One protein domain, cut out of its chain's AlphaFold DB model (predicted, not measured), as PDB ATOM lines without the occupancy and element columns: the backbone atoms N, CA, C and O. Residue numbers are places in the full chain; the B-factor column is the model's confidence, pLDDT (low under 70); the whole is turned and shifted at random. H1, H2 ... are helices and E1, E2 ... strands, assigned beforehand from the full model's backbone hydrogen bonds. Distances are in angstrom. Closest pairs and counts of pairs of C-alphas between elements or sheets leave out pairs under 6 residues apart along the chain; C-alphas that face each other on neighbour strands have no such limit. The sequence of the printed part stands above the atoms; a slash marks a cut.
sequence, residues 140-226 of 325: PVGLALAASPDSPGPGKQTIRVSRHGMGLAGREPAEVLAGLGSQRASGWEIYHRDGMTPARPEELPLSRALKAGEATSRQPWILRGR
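What this domain is: This is residues 140 to 226 of the 325 residues of a protein of Acetobacteraceae bacterium (UniProt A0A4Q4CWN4). With little regular structure, two small ribbons, E1-E2 and E3-E4, stand apart, short helices H1 and H2 on one side and H3 on the other. The 87 printed residues run E1 E2 H1 H2 E3 H3 E4, mixed in class, with 34 in named elements; both sheets are antiparallel. The whole is compact, radius of gyration of the C-alphas 13.0 A, spanning 39 by 29 by 25 A.

Where its parts are: E1 is residues 144 to 146, from C-alpha 144 at (-25.898, 33.025, 1.618); E2 is residues 159 to 161; H1 is residues 163 to 169, 9.6 A; H2 is residues 173 to 177; E3 is residues 188 to 191, 9.6 A; H3 is residues 205 to 212, 10.2 A; E4 is residues 222 to 225, 9.9 A, ending with C-alpha 225 at (-18.068, 27.274, -12.698).

How they stand to each other: Hairpin E1-E2 is antiparallel at 171 degrees, N 145 to O 160 2.8 A. H1 and H2 only just touch, only at the corner, with 3 pairs of C-alphas within 8 A, the closest Met 166 and Pro 173, 6.2 A. E3 and E4 are antiparallel at 154 degrees, N 189 to O 224 2.9 A. E1 and H3 are near each other, with 5 pairs of C-alphas within 10 A. In H1, H2 and H3 every O i to N i+4 pair is within hydrogen-bond range.

The domain as a whole: The C-alphas farthest apart, Pro 154 and Asp 194, are 39.7 A apart. The printed part has no cut. Links E1 to E2 and E3 to H3 are long. Residues 148 to 159, 169 to 188 and 225 to 226 have pLDDT under 70.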
ATOM      1  N   PRO A 140     -22.874  44.126  -3.249       90.12
ATOM      2  CA  PRO A 140     -21.998  43.621  -4.309       90.12
ATOM      3  C   PRO A 140     -21.083  42.495  -3.796       90.12
ATOM      4  O   PRO A 140     -19.886  42.463  -4.068       90.12
ATOM      5  N   VAL A 141     -21.637  41.597  -2.982       86.88
ATOM      6  CA  VAL A 141     -20.955  40.457  -2.369       86.88
ATOM      7  C   VAL A 141     -21.880  39.245  -2.402       86.88
ATOM      8  O   VAL A 141     -23.091  39.371  -2.247       86.88
ATOM      9  N   GLY A 142     -21.312  38.057  -2.615       84.25
ATOM     10  CA  GLY A 142     -22.062  36.805  -2.561       84.25
ATOM     11  C   GLY A 142     -22.389  36.427  -1.119       84.25
ATOM     12  O   GLY A 142     -21.520  35.944  -0.398       84.25
ATOM     13  N   LEU A 143     -23.634  36.643  -0.706       85.88
ATOM     14  CA  LEU A 143     -24.154  36.245   0.601       85.88
ATOM     15  C   LEU A 143     -25.044  35.017   0.464       85.88
ATOM     16  O   LEU A 143     -25.827  34.916  -0.481       85.88
ATOM     17  N   ALA A 144     -24.962  34.122   1.443       81.31
ATOM     18  CA  ALA A 144     -25.898  33.025   1.618       81.31
ATOM     19  C   ALA A 144     -26.297  32.935   3.095       81.31
ATOM     20  O   ALA A 144     -25.442  32.972   3.978       81.31
ATOM     21  N   LEU A 145     -27.595  32.816   3.354       81.12
ATOM     22  CA  LEU A 145     -28.170  32.515   4.661       81.12
ATOM     23  C   LEU A 145     -28.802  31.130   4.563       81.12
ATOM     24  O   LEU A 145     -29.598  30.901   3.660       81.12
ATOM     25  N   ALA A 146     -28.453  30.219   5.466       76.69
ATOM     26  CA  ALA A 146     -28.995  28.865   5.489       76.69
ATOM     27  C   ALA A 146     -29.501  28.523   6.891       76.69
ATOM     28  O   ALA A 146     -28.808  28.783   7.875       76.69
ATOM     29  N   ALA A 147     -30.681  27.914   6.968       73.00
ATOM     30  CA  ALA A 147     -31.228  27.350   8.198       73.00
ATOM     31  C   ALA A 147     -31.071  25.822   8.216       73.00
ATOM     32  O   ALA A 147     -31.235  25.160   7.187       73.00
ATOM     33  N   SER A 148     -30.762  25.266   9.392       66.19
ATOM     34  CA  SER A 148     -30.700  23.813   9.592       66.19
ATOM     35  C   SER A 148     -32.098  23.195   9.440       66.19
ATOM     36  O   SER A 148     -33.072  23.819   9.868       66.19
ATOM     37  N   PRO A 149     -32.234  21.978   8.878       59.47
ATOM     38  CA  PRO A 149     -33.509  21.259   8.827       59.47
ATOM     39  C   PRO A 149     -34.151  21.017  10.205       59.47
ATOM     40  O   PRO A 149     -35.363  20.832  10.256       59.47
ATOM     41  N   ASP A 150     -33.374  21.081  11.293       61.12
ATOM     42  CA  ASP A 150     -33.864  20.934  12.674       61.12
ATOM     43  C   ASP A 150     -34.337  22.262  13.305       61.12
ATOM     44  O   ASP A 150     -34.748  22.295  14.464       61.12
ATOM     45  N   SER A 151     -34.268  23.388  12.578       55.16
ATOM     46  CA  SER A 151     -34.760  24.680  13.075       55.16
ATOM     47  C   SER A 151     -36.297  24.731  13.074       55.16
ATOM     48  O   SER A 151     -36.910  24.421  12.053       55.16
ATOM     49  N   PRO A 152     -36.947  25.147  14.180       47.66
ATOM     50  CA  PRO A 152     -38.403  25.229  14.245       47.66
ATOM     51  C   PRO A 152     -38.940  26.326  13.308       47.66
ATOM     52  O   PRO A 152     -38.685  27.511  13.512       47.66
ATOM     53  N   GLY A 153     -39.690  25.924  12.276       53.28
ATOM     54  CA  GLY A 153     -40.344  26.801  11.296       53.28
ATOM     55  C   GLY A 153     -40.791  26.034  10.036       53.28
ATOM     56  O   GLY A 153     -40.298  24.932   9.788       53.28
ATOM     57  N   PRO A 154     -41.745  26.550   9.237       41.19
ATOM     58  CA  PRO A 154     -42.166  25.888   8.005       41.19
ATOM     59  C   PRO A 154     -41.064  25.988   6.936       41.19
ATOM     60  O   PRO A 154     -40.637  27.084   6.586       41.19
ATOM     61  N   GLY A 155     -40.629  24.844   6.395       45.53
ATOM     62  CA  GLY A 155     -39.665  24.768   5.288       45.53
ATOM     63  C   GLY A 155     -38.308  24.199   5.700       45.53
ATOM     64  O   GLY A 155     -37.398  24.928   6.094       45.53
ATOM     65  N   LYS A 156     -38.166  22.875   5.561       50.56
ATOM     66  CA  LYS A 156     -36.882  22.163   5.626       50.56
ATOM     67  C   LYS A 156     -35.867  22.883   4.725       50.56
ATOM     68  O   LYS A 156     -36.115  23.028   3.535       50.56
ATOM     69  N   GLN A 157     -34.754  23.321   5.313       54.47
ATOM     70  CA  GLN A 157     -33.624  23.982   4.649       54.47
ATOM     71  C   GLN A 157     -34.008  25.240   3.844       54.47
ATOM     72  O   GLN A 157     -33.994  25.256   2.616       54.47
ATOM     73  N   THR A 158     -34.300  26.344   4.540       56.78
ATOM     74  CA  THR A 158     -34.395  27.654   3.877       56.78
ATOM     75  C   THR A 158     -32.990  28.163   3.591       56.78
ATOM     76  O   THR A 158     -32.258  28.528   4.515       56.78
ATOM     77  N   ILE A 159     -32.604  28.173   2.316       69.31
ATOM     78  CA  ILE A 159     -31.410  28.872   1.850       69.31
ATOM     79  C   ILE A 159     -31.865  30.119   1.111       69.31
ATOM     80  O   ILE A 159     -32.752  30.072   0.268       69.31
ATOM     81  N   ARG A 160     -31.264  31.249   1.447       77.88
ATOM     82  CA  ARG A 160     -31.436  32.523   0.764       77.88
ATOM     83  C   ARG A 160     -30.074  32.955   0.247       77.88
ATOM     84  O   ARG A 160     -29.093  32.847   0.976       77.88
ATOM     85  N   VAL A 161     -30.002  33.458  -0.981       79.19
ATOM     86  CA  VAL A 161     -28.746  33.889  -1.617       79.19
ATOM     87  C   VAL A 161     -28.916  35.301  -2.157       79.19
ATOM     88  O   VAL A 161     -29.972  35.636  -2.686       79.19
ATOM     89  N   SER A 162     -27.900  36.147  -1.997       87.38
ATOM     90  CA  SER A 162     -27.914  37.509  -2.544       87.38
ATOM     91  C   SER A 162     -27.970  37.501  -4.071       87.38
ATOM     92  O   SER A 162     -27.371  36.621  -4.698       87.38
ATOM     93  N   ARG A 163     -28.551  38.538  -4.678       85.19
ATOM     94  CA  ARG A 163     -28.553  38.730  -6.133       85.19
ATOM     95  C   ARG A 163     -27.153  38.721  -6.733       85.19
ATOM     96  O   ARG A 163     -26.944  38.066  -7.750       85.19
ATOM     97  N   HIS A 164     -26.186  39.393  -6.109       84.75
ATOM     98  CA  HIS A 164     -24.806  39.384  -6.597       84.75
ATOM     99  C   HIS A 164     -24.206  37.970  -6.573       84.75
ATOM    100  O   HIS A 164     -23.621  37.539  -7.561       84.75
ATOM    101  N   GLY A 165     -24.414  37.211  -5.491       79.69
ATOM    102  CA  GLY A 165     -24.013  35.800  -5.408       79.69
ATOM    103  C   GLY A 165     -24.644  34.919  -6.493       79.69
ATOM    104  O   GLY A 165     -23.955  34.092  -7.084       79.69
ATOM    105  N   MET A 166     -25.924  35.138  -6.814       74.38
ATOM    106  CA  MET A 166     -26.593  34.466  -7.938       74.38
ATOM    107  C   MET A 166     -26.033  34.916  -9.300       74.38
ATOM    108  O   MET A 166     -25.868  34.103 -10.202       74.38
ATOM    109  N   GLY A 167     -25.668  36.192  -9.445       71.31
ATOM    110  CA  GLY A 167     -25.031  36.729 -10.649       71.31
ATOM    111  C   GLY A 167     -23.636  36.150 -10.900       71.31
ATOM    112  O   GLY A 167     -23.329  35.779 -12.032       71.31
ATOM    113  N   LEU A 168     -22.827  35.980  -9.847       70.12
ATOM    114  CA  LEU A 168     -21.560  35.238  -9.914       70.12
ATOM    115  C   LEU A 168     -21.790  33.794 -10.377       70.12
ATOM    116  O   LEU A 168     -20.935  33.229 -11.058       70.12
ATOM    117  N   ALA A 169     -22.955  33.225 -10.042       61.19
ATOM    118  CA  ALA A 169     -23.321  31.871 -10.416       61.19
ATOM    119  C   ALA A 169     -23.597  31.694 -11.929       61.19
ATOM    120  O   ALA A 169     -23.526  30.573 -12.433       61.19
ATOM    121  N   GLY A 170     -23.921  32.770 -12.663       57.31
ATOM    122  CA  GLY A 170     -24.295  32.701 -14.083       57.31
ATOM    123  C   GLY A 170     -25.463  31.739 -14.367       57.31
ATOM    124  O   GLY A 170     -25.485  31.085 -15.417       57.31
ATOM    125  N   ARG A 171     -26.380  31.576 -13.402       58.41
ATOM    126  CA  ARG A 171     -27.485  30.600 -13.402       58.41
ATOM    127  C   ARG A 171     -28.750  31.171 -12.774       58.41
ATOM    128  O   ARG A 171     -28.694  32.152 -12.036       58.41
ATOM    129  N   GLU A 172     -29.870  30.511 -13.056       55.09
ATOM    130  CA  GLU A 172     -31.174  30.837 -12.482       55.09
ATOM    131  C   GLU A 172     -31.206  30.563 -10.961       55.09
ATOM    132  O   GLU A 172     -30.674  29.539 -10.510       55.09
ATOM    133  N   PRO A 173     -31.859  31.428 -10.158       52.72
ATOM    134  CA  PRO A 173     -31.937  31.330  -8.696       52.72
ATOM    135  C   PRO A 173     -32.321  29.947  -8.157       52.72
ATOM    136  O   PRO A 173     -31.777  29.499  -7.149       52.72
ATOM    137  N   ALA A 174     -33.225  29.244  -8.842       50.31
ATOM    138  CA  ALA A 174     -33.716  27.933  -8.427       50.31
ATOM    139  C   ALA A 174     -32.627  26.840  -8.438       50.31
ATOM    140  O   ALA A 174     -32.626  25.973  -7.567       50.31
ATOM    141  N   GLU A 175     -31.674  26.897  -9.373       52.31
ATOM    142  CA  GLU A 175     -30.593  25.906  -9.488       52.31
ATOM    143  C   GLU A 175     -29.523  26.111  -8.408       52.31
ATOM    144  O   GLU A 175     -29.009  25.153  -7.835       52.31
ATOM    145  N   VAL A 176     -29.226  27.371  -8.077       53.78
ATOM    146  CA  VAL A 176     -28.286  27.721  -7.004       53.78
ATOM    147  C   VAL A 176     -28.860  27.324  -5.640       53.78
ATOM    148  O   VAL A 176     -28.151  26.756  -4.810       53.78
ATOM    149  N   LEU A 177     -30.154  27.573  -5.420       51.53
ATOM    150  CA  LEU A 177     -30.853  27.270  -4.170       51.53
ATOM    151  C   LEU A 177     -31.042  25.769  -3.926       51.53
ATOM    152  O   LEU A 177     -30.802  25.311  -2.812       51.53
ATOM    153  N   ALA A 178     -31.382  24.993  -4.959       49.00
ATOM    154  CA  ALA A 178     -31.448  23.528  -4.879       49.00
ATOM    155  C   ALA A 178     -30.074  22.879  -4.610       49.00
ATOM    156  O   ALA A 178     -29.982  21.704  -4.250       49.00
ATOM    157  N   GLY A 179     -29.002  23.650  -4.805       50.22
ATOM    158  CA  GLY A 179     -27.633  23.182  -4.820       50.22
ATOM    159  C   GLY A 179     -26.777  23.444  -3.600       50.22
ATOM    160  O   GLY A 179     -25.727  22.818  -3.426       50.22
ATOM    161  N   LEU A 180     -27.186  24.380  -2.758       50.88
ATOM    162  CA  LEU A 180     -26.425  24.764  -1.583       50.88
ATOM    163  C   LEU A 180     -26.686  23.737  -0.472       50.88
ATOM    164  O   LEU A 180     -27.808  23.543  -0.029       50.88
ATOM    165  N   GLY A 181     -25.641  23.020  -0.051       48.53
ATOM    166  CA  GLY A 181     -25.734  21.942   0.950       48.53
ATOM    167  C   GLY A 181     -25.411  20.540   0.424       48.53
ATOM    168  O   GLY A 181     -25.180  19.638   1.224       48.53
ATOM    169  N   SER A 182     -25.291  20.350  -0.893       50.12
ATOM    170  CA  SER A 182     -24.674  19.153  -1.474       50.12
ATOM    171  C   SER A 182     -23.734  19.549  -2.612       50.12
ATOM    172  O   SER A 182     -24.096  20.334  -3.483       50.12
ATOM    173  N   GLN A 183     -22.518  18.996  -2.638       45.19
ATOM    174  CA  GLN A 183     -21.515  19.305  -3.673       45.19
ATOM    175  C   GLN A 183     -21.976  19.058  -5.113       45.19
ATOM    176  O   GLN A 183     -21.352  19.536  -6.053       45.19
ATOM    177  N   ARG A 184     -23.040  18.276  -5.302       39.84
ATOM    178  CA  ARG A 184     -23.508  17.862  -6.624       39.84
ATOM    179  C   ARG A 184     -24.552  18.787  -7.232       39.84
ATOM    180  O   ARG A 184     -24.694  18.772  -8.450       39.84
ATOM    181  N   ALA A 185     -25.264  19.573  -6.431       40.25
ATOM    182  CA  ALA A 185     -26.426  20.305  -6.922       40.25
ATOM    183  C   ALA A 185     -26.161  21.809  -7.139       40.25
ATOM    184  O   ALA A 185     -26.984  22.478  -7.746       40.25
ATOM    185  N   SER A 186     -25.008  22.349  -6.717       48.12
ATOM    186  CA  SER A 186     -24.703  23.792  -6.810       48.12
ATOM    187  C   SER A 186     -24.211  24.256  -8.181       48.12
ATOM    188  O   SER A 186     -24.139  25.454  -8.410       48.12
ATOM    189  N   GLY A 187     -23.845  23.353  -9.100       49.91
ATOM    190  CA  GLY A 187     -23.282  23.736 -10.408       49.91
ATOM    191  C   GLY A 187     -21.870  24.351 -10.347       49.91
ATOM    192  O   GLY A 187     -21.327  24.739 -11.386       49.91
ATOM    193  N   TRP A 188     -21.271  24.390  -9.153       59.50
ATOM    194  CA  TRP A 188     -19.925  24.878  -8.851       59.50
ATOM    195  C   TRP A 188     -19.077  23.749  -8.274       59.50
ATOM    196  O   TRP A 188     -19.530  23.018  -7.397       59.50
ATOM    197  N   GLU A 189     -17.832  23.648  -8.728       70.44
ATOM    198  CA  GLU A 189     -16.818  22.807  -8.097       70.44
ATOM    199  C   GLU A 189     -15.983  23.699  -7.170       70.44
ATOM    200  O   GLU A 189     -15.387  24.689  -7.606       70.44
ATOM    201  N   ILE A 190     -16.009  23.400  -5.869       77.75
ATOM    202  CA  ILE A 190     -15.266  24.145  -4.846       77.75
ATOM    203  C   ILE A 190     -13.951  23.415  -4.593       77.75
ATOM    204  O   ILE A 190     -13.953  22.223  -4.293       77.75
ATOM    205  N   TYR A 191     -12.840  24.138  -4.675       82.88
ATOM    206  CA  TYR A 191     -11.491  23.633  -4.447       82.88
ATOM    207  C   TYR A 191     -10.843  24.338  -3.260       82.88
ATOM    208  O   TYR A 191     -11.178  25.485  -2.932       82.88
ATOM    209  N   HIS A 192      -9.868  23.669  -2.647       86.31
ATOM    210  CA  HIS A 192      -8.970  24.303  -1.691       86.31
ATOM    211  C   HIS A 192      -8.215  25.475  -2.337       86.31
ATOM    212  O   HIS A 192      -8.243  25.698  -3.547       86.31
ATOM    213  N   ARG A 193      -7.510  26.250  -1.507       87.44
ATOM    214  CA  ARG A 193      -6.717  27.414  -1.937       87.44
ATOM    215  C   ARG A 193      -5.708  27.094  -3.054       87.44
ATOM    216  O   ARG A 193      -5.329  28.006  -3.784       87.44
ATOM    217  N   ASP A 194      -5.275  25.840  -3.166       86.56
ATOM    218  CA  ASP A 194      -4.377  25.363  -4.221       86.56
ATOM    219  C   ASP A 194      -5.018  25.350  -5.623       86.56
ATOM    220  O   ASP A 194      -4.300  25.304  -6.619       86.56
ATOM    221  N   GLY A 195      -6.351  25.420  -5.718       81.94
ATOM    222  CA  GLY A 195      -7.103  25.359  -6.970       81.94
ATOM    223  C   GLY A 195      -7.082  23.990  -7.663       81.94
ATOM    224  O   GLY A 195      -7.582  23.886  -8.781       81.94
ATOM    225  N   MET A 196      -6.518  22.960  -7.026       84.81
ATOM    226  CA  MET A 196      -6.347  21.618  -7.593       84.81
ATOM    227  C   MET A 196      -7.083  20.555  -6.789       84.81
ATOM    228  O   MET A 196      -7.691  19.658  -7.374       84.81
ATOM    229  N   THR A 197      -7.074  20.666  -5.463       84.94
ATOM    230  CA  THR A 197      -7.711  19.685  -4.588       84.94
ATOM    231  C   THR A 197      -9.197  20.020  -4.465       84.94
ATOM    232  O   THR A 197      -9.526  21.087  -3.931       84.94
ATOM    233  N   PRO A 198     -10.116  19.174  -4.967       82.94
ATOM    234  CA  PRO A 198     -11.541  19.398  -4.767       82.94
ATOM    235  C   PRO A 198     -11.845  19.296  -3.272       82.94
ATOM    236  O   PRO A 198     -11.386  18.367  -2.607       82.94
ATOM    237  N   ALA A 199     -12.603  20.254  -2.742       81.19
ATOM    238  CA  ALA A 199     -13.059  20.210  -1.358       81.19
ATOM    239  C   ALA A 199     -13.919  18.957  -1.144       81.19
ATOM    240  O   ALA A 199     -14.509  18.455  -2.104       81.19
ATOM    241  N   ARG A 200     -14.068  18.478   0.093       80.69
ATOM    242  CA  ARG A 200     -15.118  17.503   0.461       80.69
ATOM    243  C   ARG A 200     -16.342  18.210   1.054       80.69
ATOM    244  O   ARG A 200     -16.187  19.294   1.621       80.69
ATOM    245  N   PRO A 201     -17.568  17.651   0.953       73.38
ATOM    246  CA  PRO A 201     -18.764  18.314   1.468       73.38
ATOM    247  C   PRO A 201     -18.644  18.669   2.951       73.38
ATOM    248  O   PRO A 201     -19.119  19.724   3.358       73.38
ATOM    249  N   GLU A 202     -17.987  17.826   3.745       78.38
ATOM    250  CA  GLU A 202     -17.791  17.978   5.190       78.38
ATOM    251  C   GLU A 202     -16.802  19.094   5.543       78.38
ATOM    252  O   GLU A 202     -16.862  19.637   6.641       78.38
ATOM    253  N   GLU A 203     -15.916  19.466   4.620       82.19
ATOM    254  CA  GLU A 203     -14.887  20.492   4.829       82.19
ATOM    255  C   GLU A 203     -15.412  21.903   4.536       82.19
ATOM    256  O   GLU A 203     -14.864  22.903   5.024       82.19
ATOM    257  N   LEU A 204     -16.494  21.993   3.753       81.75
ATOM    258  CA  LEU A 204     -17.085  23.261   3.360       81.75
ATOM    259  C   LEU A 204     -17.510  24.065   4.599       81.75
ATOM    260  O   LEU A 204     -18.192  23.523   5.475       81.75
ATOM    261  N   PRO A 205     -17.185  25.372   4.656       84.44
ATOM    262  CA  PRO A 205     -17.571  26.248   5.761       84.44
ATOM    263  C   PRO A 205     -19.052  26.155   6.137       84.44
ATOM    264  O   PRO A 205     -19.382  26.054   7.314       84.44
ATOM    265  N   LEU A 206     -19.940  26.128   5.137       78.50
ATOM    266  CA  LEU A 206     -21.383  26.050   5.364       78.50
ATOM    267  C   LEU A 206     -21.797  24.712   5.993       78.50
ATOM    268  O   LEU A 206     -22.627  24.692   6.896       78.50
ATOM    269  N   SER A 207     -21.194  23.602   5.567       76.62
ATOM    270  CA  SER A 207     -21.467  22.281   6.136       76.62
ATOM    271  C   SER A 207     -20.985  22.167   7.578       76.62
ATOM    272  O   SER A 207     -21.706  21.623   8.410       76.62
ATOM    273  N   ARG A 208     -19.796  22.700   7.893       82.25
ATOM    274  CA  ARG A 208     -19.257  22.712   9.263       82.25
ATOM    275  C   ARG A 208     -20.073  23.612  10.187       82.25
ATOM    276  O   ARG A 208     -20.381  23.210  11.305       82.25
ATOM    277  N   ALA A 209     -20.521  24.765   9.694       83.19
ATOM    278  CA  ALA A 209     -21.426  25.637  10.434       83.19
ATOM    279  C   ALA A 209     -22.775  24.956  10.730       83.19
ATOM    280  O   ALA A 209     -23.228  24.980  11.870       83.19
ATOM    281  N   LEU A 210     -23.395  24.308   9.736       75.94
ATOM    282  CA  LEU A 210     -24.704  23.665   9.900       75.94
ATOM    283  C   LEU A 210     -24.654  22.377  10.738       75.94
ATOM    284  O   LEU A 210     -25.568  22.141  11.520       75.94
ATOM    285  N   LYS A 211     -23.618  21.539  10.574       77.38
ATOM    286  CA  LYS A 211     -23.516  20.234  11.257       77.38
ATOM    287  C   LYS A 211     -22.837  20.312  12.624       77.38
ATOM    288  O   LYS A 211     -23.234  19.594  13.532       77.38
ATOM    289  N   ALA A 212     -21.796  21.134  12.757       82.25
ATOM    290  CA  ALA A 212     -20.951  21.189  13.952       82.25
ATOM    291  C   ALA A 212     -21.049  22.526  14.709       82.25
ATOM    292  O   ALA A 212     -20.408  22.683  15.746       82.25
ATOM    293  N   GLY A 213     -21.813  23.507  14.206       82.62
ATOM    294  CA  GLY A 213     -21.876  24.848  14.797       82.62
ATOM    295  C   GLY A 213     -20.558  25.628  14.691       82.62
ATOM    296  O   GLY A 213     -20.364  26.614  15.403       82.62
ATOM    297  N   GLU A 214     -19.631  25.187  13.834       86.62
ATOM    298  CA  GLU A 214     -18.298  25.776  13.726       86.62
ATOM    299  C   GLU A 214     -18.347  27.098  12.945       86.62
ATOM    300  O   GLU A 214     -18.677  27.135  11.757       86.62
ATOM    301  N   ALA A 215     -17.969  28.196  13.601       84.94
ATOM    302  CA  ALA A 215     -17.803  29.488  12.948       84.94
ATOM    303  C   ALA A 215     -16.407  29.585  12.319       84.94
ATOM    304  O   ALA A 215     -15.395  29.619  13.018       84.94
ATOM    305  N   THR A 216     -16.353  29.690  10.994       85.75
ATOM    306  CA  THR A 216     -15.104  29.868  10.244       85.75
ATOM    307  C   THR A 216     -15.055  31.263   9.628       85.75
ATOM    308  O   THR A 216     -16.079  31.843   9.269       85.75
ATOM    309  N   SER A 217     -13.860  31.848   9.522       87.88
ATOM    310  CA  SER A 217     -13.686  33.176   8.926       87.88
ATOM    311  C   SER A 217     -12.383  33.260   8.139       87.88
ATOM    312  O   SER A 217     -11.405  32.596   8.475       87.88
ATOM    313  N   ARG A 218     -12.369  34.088   7.083       86.25
ATOM    314  CA  ARG A 218     -11.179  34.382   6.256       86.25
ATOM    315  C   ARG A 218     -10.481  33.146   5.666       86.25
ATOM    316  O   ARG A 218      -9.275  33.170   5.440       86.25
ATOM    317  N   GLN A 219     -11.238  32.090   5.378       86.50
ATOM    318  CA  GLN A 219     -10.723  30.891   4.726       86.50
ATOM    319  C   GLN A 219     -10.998  30.977   3.216       86.50
ATOM    320  O   GLN A 219     -12.161  30.890   2.819       86.50
ATOM    321  N   PRO A 220      -9.978  31.205   2.368       86.56
ATOM    322  CA  PRO A 220     -10.179  31.312   0.929       86.56
ATOM    323  C   PRO A 220     -10.451  29.937   0.312       86.56
ATOM    324  O   PRO A 220      -9.734  28.974   0.585       86.56
ATOM    325  N   TRP A 221     -11.447  29.888  -0.567       84.50
ATOM    326  CA  TRP A 221     -11.801  28.733  -1.391       84.50
ATOM    327  C   TRP A 221     -11.876  29.171  -2.849       84.50
ATOM    328  O   TRP A 221     -12.199  30.326  -3.135       84.50
ATOM    329  N   ILE A 222     -11.574  28.261  -3.769       82.81
ATOM    330  CA  ILE A 222     -11.658  28.527  -5.203       82.81
ATOM    331  C   ILE A 222     -12.983  27.966  -5.713       82.81
ATOM    332  O   ILE A 222     -13.237  26.773  -5.598       82.81
ATOM    333  N   LEU A 223     -13.830  28.831  -6.271       76.75
ATOM    334  CA  LEU A 223     -15.075  28.432  -6.922       76.75
ATOM    335  C   LEU A 223     -14.841  28.344  -8.430       76.75
ATOM    336  O   LEU A 223     -14.470  29.338  -9.058       76.75
ATOM    337  N   ARG A 224     -15.082  27.172  -9.020       73.56
ATOM    338  CA  ARG A 224     -14.999  26.955 -10.465       73.56
ATOM    339  C   ARG A 224     -16.383  26.672 -11.035       73.56
ATOM    340  O   ARG A 224     -17.054  25.731 -10.615       73.56
ATOM    341  N   GLY A 225     -16.807  27.488 -11.995       64.62
ATOM    342  CA  GLY A 225     -18.068  27.274 -12.698       64.62
ATOM    343  C   GLY A 225     -17.948  26.071 -13.627       64.62
ATOM    344  O   GLY A 225     -16.988  25.977 -14.396       64.62
ATOM    345  N   ARG A 226     -18.912  25.148 -13.581       57.84
ATOM    346  CA  ARG A 226     -18.964  24.041 -14.542       57.84
ATOM    347  C   ARG A 226     -19.361  24.605 -15.910       57.84
ATOM    348  O   ARG A 226     -20.400  25.266 -16.030       57.84
TER     349      ARG A 226